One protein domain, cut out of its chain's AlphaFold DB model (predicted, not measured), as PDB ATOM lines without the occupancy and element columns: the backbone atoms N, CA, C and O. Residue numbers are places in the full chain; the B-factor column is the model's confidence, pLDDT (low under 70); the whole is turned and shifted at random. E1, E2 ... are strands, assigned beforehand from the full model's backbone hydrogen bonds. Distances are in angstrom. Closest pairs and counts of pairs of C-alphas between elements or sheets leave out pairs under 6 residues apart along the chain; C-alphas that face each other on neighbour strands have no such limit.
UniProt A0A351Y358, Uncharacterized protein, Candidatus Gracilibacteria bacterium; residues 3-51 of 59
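Overview. This is residues 3 to 51 of the 59 residues of an uncharacterized protein of Candidatus Gracilibacteria bacterium (UniProt A0A351Y358). This model has little regular structure: a long unnamed stretch, residues 3 to 28, winds in a wide loop along one side of a long two-stranded hairpin, E1 and E2. The printed part has 49 residues, with no named helix and two named strands, E1 then E2, antiparallel neighbours in one sheet. The class is all strand, with 18 of the 49 residues in named elements. It is elongated, spanning 35 by 18 by 18 A, and only just compact, close to loose, with a radius of gyration of the C-alphas of 11.6 A.

Arrangement. After residue 28, look for E1, residues 29 to 37, and its antiparallel neighbour E2, residues 42 to 50, at 160 degrees between directions. C-alphas 30 and 49 face each other at 4.5 A. N 31 and O 48 are within hydrogen-bond range at 2.9 A, as are N 44 and O 35 at 3.1 A.

Along the chain. Find C-alpha 3 at (189.900, 205.733, 197.980). E1 begins at C-alpha 29, (179.806, 200.991, 182.318), and is 26.5 A long; E2, 26.2 A long, ends at C-alpha 50, (176.050, 204.154, 185.124).

Size, cuts and confidence. The C-alphas farthest apart, of Gly 39 and Asp 51, are 35.1 A apart. The printed part has no cut, and the link E1 to E2 is tight. Residues 39 to 42 and 51 have pLDDT under 70.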
ATOM      1  N   PHE A   3     190.822 206.181 199.022       89.50
ATOM      2  CA  PHE A   3     189.900 205.733 197.980       89.50
ATOM      3  C   PHE A   3     190.652 205.276 196.731       89.50
ATOM      4  O   PHE A   3     191.793 205.682 196.502       89.50
ATOM      5  N   SER A   4     190.034 204.407 195.941       89.06
ATOM      6  CA  SER A   4     190.595 203.895 194.691       89.06
ATOM      7  C   SER A   4     189.483 203.482 193.734       89.06
ATOM      8  O   SER A   4     188.364 203.207 194.164       89.06
ATOM      9  N   ASN A   5     189.811 203.452 192.447       88.25
ATOM     10  CA  ASN A   5     188.979 203.029 191.320       88.25
ATOM     11  C   ASN A   5     189.542 201.794 190.592       88.25
ATOM     12  O   ASN A   5     188.981 201.383 189.580       88.25
ATOM     13  N   ASP A   6     190.641 201.218 191.073       85.44
ATOM     14  CA  ASP A   6     191.299 200.036 190.499       85.44
ATOM     15  C   ASP A   6     191.881 199.094 191.578       85.44
ATOM     16  O   ASP A   6     192.533 198.099 191.266       85.44
ATOM     17  N   ASN A   7     191.689 199.423 192.862       83.12
ATOM     18  CA  ASN A   7     192.320 198.806 194.035       83.12
ATOM     19  C   ASN A   7     193.871 198.816 194.039       83.12
ATOM     20  O   ASN A   7     194.483 198.276 194.968       83.12
ATOM     21  N   ALA A   8     194.512 199.461 193.063       83.94
ATOM     22  CA  ALA A   8     195.961 199.505 192.874       83.94
ATOM     23  C   ALA A   8     196.511 200.913 193.137       83.94
ATOM     24  O   ALA A   8     197.386 201.099 193.985       83.94
ATOM     25  N   THR A   9     195.933 201.916 192.482       88.19
ATOM     26  CA  THR A   9     196.239 203.332 192.645       88.19
ATOM     27  C   THR A   9     195.304 203.926 193.694       88.19
ATOM     28  O   THR A   9     194.080 203.915 193.544       88.19
ATOM     29  N   ARG A  10     195.863 204.436 194.796       87.56
ATOM     30  CA  ARG A  10     195.084 205.039 195.891       87.56
ATOM     31  C   ARG A  10     195.255 206.551 195.946       87.56
ATOM     32  O   ARG A  10     196.342 207.068 195.705       87.56
ATOM     33  N   SER A  11     194.188 207.244 196.331       88.94
ATOM     34  CA  SER A  11     194.235 208.663 196.675       88.94
ATOM     35  C   SER A  11     195.014 208.914 197.968       88.94
ATOM     36  O   SER A  11     195.218 208.008 198.785       88.94
ATOM     37  N   SER A  12     195.435 210.167 198.164       90.50
ATOM     38  CA  SER A  12     196.050 210.606 199.416       90.50
ATOM     39  C   SER A  12     195.140 210.285 200.609       90.50
ATOM     40  O   SER A  12     193.924 210.481 200.521       90.50
ATOM     41  N   PRO A  13     195.694 209.803 201.734       88.00
ATOM     42  CA  PRO A  13     194.901 209.523 202.920       88.00
ATOM     43  C   PRO A  13     194.200 210.789 203.424       88.00
ATOM     44  O   PRO A  13     194.833 211.826 203.595       88.00
ATOM     45  N   VAL A  14     192.910 210.677 203.724       88.69
ATOM     46  CA  VAL A  14     192.110 211.731 204.366       88.69
ATOM     47  C   VAL A  14     191.674 211.299 205.770       88.69
ATOM     48  O   VAL A  14     191.667 210.104 206.084       88.69
ATOM     49  N   SER A  15     191.302 212.244 206.637       88.50
ATOM     50  CA  SER A  15     190.722 211.936 207.955       88.50
ATOM     51  C   SER A  15     189.439 211.113 207.820       88.50
ATOM     52  O   SER A  15     188.776 211.160 206.789       88.50
ATOM     53  N   PHE A  16     189.095 210.322 208.837       86.00
ATOM     54  CA  PHE A  16     187.830 209.583 208.833       86.00
ATOM     55  C   PHE A  16     186.642 210.551 208.791       86.00
ATOM     56  O   PHE A  16     186.595 211.506 209.563       86.00
ATOM     57  N   ALA A  17     185.683 210.275 207.912       87.06
ATOM     58  CA  ALA A  17     184.396 210.950 207.868       87.06
ATOM     59  C   ALA A  17     183.315 209.949 207.451       87.06
ATOM     60  O   ALA A  17     183.597 208.979 206.748       87.06
ATOM     61  N   ILE A  18     182.078 210.206 207.879       85.94
ATOM     62  CA  ILE A  18     180.910 209.372 207.554       85.94
ATOM     63  C   ILE A  18     180.597 209.447 206.050       85.94
ATOM     64  O   ILE A  18     180.141 208.478 205.455       85.94
ATOM     65  N   THR A  19     180.878 210.592 205.427       85.44
ATOM     66  CA  THR A  19     180.622 210.862 204.011       85.44
ATOM     67  C   THR A  19     181.840 211.505 203.361       85.44
ATOM     68  O   THR A  19     182.473 212.377 203.960       85.44
ATOM     69  N   TYR A  20     182.136 211.124 202.120       87.62
ATOM     70  CA  TYR A  20     183.201 211.724 201.320       87.62
ATOM     71  C   TYR A  20     182.745 211.884 199.870       87.62
ATOM     72  O   TYR A  20     182.244 210.936 199.271       87.62
ATOM     73  N   ALA A  21     182.919 213.080 199.306       87.81
ATOM     74  CA  ALA A  21     182.592 213.340 197.908       87.81
ATOM     75  C   ALA A  21     183.683 212.757 196.993       87.81
ATOM     76  O   ALA A  21     184.846 213.153 197.077       87.81
ATOM     77  N   TRP A  22     183.305 211.822 196.120       86.31
ATOM     78  CA  TRP A  22     184.205 211.179 195.164       86.31
ATOM     79  C   TRP A  22     183.672 211.332 193.740       86.31
ATOM     80  O   TRP A  22     182.568 210.886 193.431       86.31
ATOM     81  N   THR A  23     184.464 211.958 192.871       84.31
ATOM     82  CA  THR A  23     184.106 212.145 191.463       84.31
ATOM     83  C   THR A  23     184.655 210.988 190.637       84.31
ATOM     84  O   THR A  23     185.865 210.767 190.588       84.31
ATOM     85  N   LEU A  24     183.765 210.258 189.968       81.25
ATOM     86  CA  LEU A  24     184.127 209.200 189.028       81.25
ATOM     87  C   LEU A  24     184.453 209.776 187.644       81.25
ATOM     88  O   LEU A  24     183.926 210.815 187.248       81.25
ATOM     89  N   SER A  25     185.306 209.083 186.888       77.75
ATOM     90  CA  SER A  25     185.573 209.439 185.492       77.75
ATOM     91  C   SER A  25     184.307 209.320 184.639       77.75
ATOM     92  O   SER A  25     183.515 208.395 184.830       77.75
ATOM     93  N   ALA A  26     184.135 210.222 183.670       73.69
ATOM     94  CA  ALA A  26     183.044 210.142 182.701       73.69
ATOM     95  C   ALA A  26     183.137 208.860 181.847       73.69
ATOM     96  O   ALA A  26     184.221 208.310 181.648       73.69
ATOM     97  N   GLY A  27     181.996 208.377 181.352       73.94
ATOM     98  CA  GLY A  27     181.899 207.197 180.487       73.94
ATOM     99  C   GLY A  27     180.957 206.125 181.033       73.94
ATOM    100  O   GLY A  27     180.783 205.997 182.245       73.94
ATOM    101  N   THR A  28     180.354 205.369 180.120       72.62
ATOM    102  CA  THR A  28     179.405 204.280 180.390       72.62
ATOM    103  C   THR A  28     180.085 203.028 180.935       72.62
ATOM    104  O   THR A  28     181.217 202.721 180.557       72.62
ATOM    105  N   GLY A  29     179.368 202.281 181.778       79.06
ATOM    106  CA  GLY A  29     179.806 200.991 182.318       79.06
ATOM    107  C   GLY A  29     179.868 200.950 183.846       79.06
ATOM    108  O   GLY A  29     179.613 201.945 184.527       79.06
ATOM    109  N   THR A  30     180.204 199.775 184.380       80.31
ATOM    110  CA  THR A  30     180.359 199.556 185.824       80.31
ATOM    111  C   THR A  30     181.621 200.236 186.337       80.31
ATOM    112  O   THR A  30     182.705 200.067 185.773       80.31
ATOM    113  N   LYS A  31     181.485 200.997 187.422       82.88
ATOM    114  CA  LYS A  31     182.599 201.625 188.129       82.88
ATOM    115  C   LYS A  31     182.574 201.172 189.580       82.88
ATOM    116  O   LYS A  31     181.581 201.366 190.274       82.88
ATOM    117  N   THR A  32     183.689 200.618 190.029       86.12
ATOM    118  CA  THR A  32     183.861 200.166 191.409       86.12
ATOM    119  C   THR A  32     184.659 201.208 192.183       86.12
ATOM    120  O   THR A  32     185.662 201.732 191.688       86.12
ATOM    121  N   VAL A  33     184.223 201.521 193.403       88.06
ATOM    122  CA  VAL A  33     184.975 202.379 194.329       88.06
ATOM    123  C   VAL A  33     185.397 201.554 195.532       88.06
ATOM    124  O   VAL A  33     184.577 200.917 196.189       88.06
ATOM    125  N   TRP A  34     186.687 201.597 195.854       87.69
ATOM    126  CA  TRP A  34     187.252 200.933 197.025       87.69
ATOM    127  C   TRP A  34     187.561 201.953 198.112       87.69
ATOM    128  O   TRP A  34     188.331 202.886 197.882       87.69
ATOM    129  N   ALA A  35     187.038 201.731 199.316       87.44
ATOM    130  CA  ALA A  35     187.352 202.515 200.504       87.44
ATOM    131  C   ALA A  35     188.155 201.670 201.507       87.44
ATOM    132  O   ALA A  35     187.774 200.557 201.877       87.44
ATOM    133  N   LYS A  36     189.286 202.218 201.968       86.50
ATOM    134  CA  LYS A  36     190.137 201.613 203.004       86.50
ATOM    135  C   LYS A  36     190.226 202.528 204.222       86.50
ATOM    136  O   LYS A  36     190.542 203.715 204.090       86.50
ATOM    137  N   PHE A  37     190.009 201.973 205.412       84.44
ATOM    138  CA  PHE A  37     190.066 202.695 206.686       84.44
ATOM    139  C   PHE A  37     191.312 202.276 207.481       84.44
ATOM    140  O   PHE A  37     191.605 201.095 207.598       84.44
ATOM    141  N   ASN A  38     192.064 203.233 208.036       72.81
ATOM    142  CA  ASN A  38     193.365 202.977 208.683       72.81
ATOM    143  C   ASN A  38     193.261 202.539 210.165       72.81
ATOM    144  O   ASN A  38     194.225 202.677 210.907       72.81
ATOM    145  N   GLY A  39     192.105 202.032 210.608       66.12
ATOM    146  CA  GLY A  39     191.865 201.573 211.990       66.12
ATOM    147  C   GLY A  39     191.947 200.051 212.185       66.12
ATOM    148  O   GLY A  39     191.580 199.554 213.242       66.12
ATOM    149  N   GLY A  40     192.371 199.315 211.154       65.25
ATOM    150  CA  GLY A  40     192.352 197.851 211.049       65.25
ATOM    151  C   GLY A  40     192.205 197.435 209.580       65.25
ATOM    152  O   GLY A  40     191.990 198.292 208.723       65.25
ATOM    153  N   THR A  41     192.320 196.145 209.250       60.50
ATOM    154  CA  THR A  41     192.105 195.649 207.872       60.50
ATOM    155  C   THR A  41     190.610 195.617 207.547       60.50
ATOM    156  O   THR A  41     190.011 194.555 207.425       60.50
ATOM    157  N   ILE A  42     189.984 196.790 207.449       68.38
ATOM    158  CA  ILE A  42     188.600 196.945 207.000       68.38
ATOM    159  C   ILE A  42     188.643 197.583 205.613       68.38
ATOM    160  O   ILE A  42     188.963 198.766 205.453       68.38
ATOM    161  N   THR A  43     188.340 196.759 204.612       71.44
ATOM    162  CA  THR A  43     188.181 197.160 203.213       71.44
ATOM    163  C   THR A  43     186.717 196.973 202.847       71.44
ATOM    164  O   THR A  43     186.161 195.904 203.083       71.44
ATOM    165  N   THR A  44     186.098 198.003 202.279       77.62
ATOM    166  CA  THR A  44     184.737 197.935 201.733       77.62
ATOM    167  C   THR A  44     184.755 198.439 200.293       77.62
ATOM    168  O   THR A  44     185.584 199.284 199.933       77.62
ATOM    169  N   SER A  45     183.888 197.882 199.458       78.31
ATOM    170  CA  SER A  45     183.732 198.259 198.057       78.31
ATOM    171  C   SER A  45     182.262 198.265 197.695       78.31
ATOM    172  O   SER A  45     181.491 197.487 198.256       78.31
ATOM    173  N   ASP A  46     181.912 199.114 196.742       80.19
ATOM    174  CA  ASP A  46     180.574 199.185 196.175       80.19
ATOM    175  C   ASP A  46     180.667 199.382 194.656       80.19
ATOM    176  O   ASP A  46     181.647 199.955 194.158       80.19
ATOM    177  N   ASP A  47     179.659 198.890 193.939       77.00
ATOM    178  CA  ASP A  47     179.582 198.934 192.479       77.00
ATOM    179  C   ASP A  47     178.485 199.898 192.034       77.00
ATOM    180  O   ASP A  47     177.317 199.769 192.396       77.00
ATOM    181  N   ILE A  48     178.860 200.852 191.185       79.25
ATOM    182  CA  ILE A  48     177.927 201.807 190.597       79.25
ATOM    183  C   ILE A  48     177.831 201.508 189.104       79.25
ATOM    184  O   ILE A  48     178.803 201.652 188.356       79.25
ATOM    185  N   PHE A  49     176.644 201.103 188.659       73.69
ATOM    186  CA  PHE A  49     176.330 200.985 187.239       73.69
ATOM    187  C   PHE A  49     175.777 202.313 186.725       73.69
ATOM    188  O   PHE A  49     174.714 202.759 187.156       73.69
ATOM    189  N   TYR A  50     176.508 202.948 185.806       71.56
ATOM    190  CA  TYR A  50     176.050 204.154 185.124       71.56
ATOM    191  C   TYR A  50     175.646 203.831 183.683       71.56
ATOM    192  O   TYR A  50     176.501 203.503 182.848       71.56
ATOM    193  N   ASP A  51     174.350 203.969 183.398       66.56
ATOM    194  CA  ASP A  51     173.811 203.958 182.042       66.56
ATOM    195  C   ASP A  51     173.706 205.393 181.516       66.56
ATOM    196  O   ASP A  51     172.900 206.201 181.972       66.56
TER     197      ASP A  51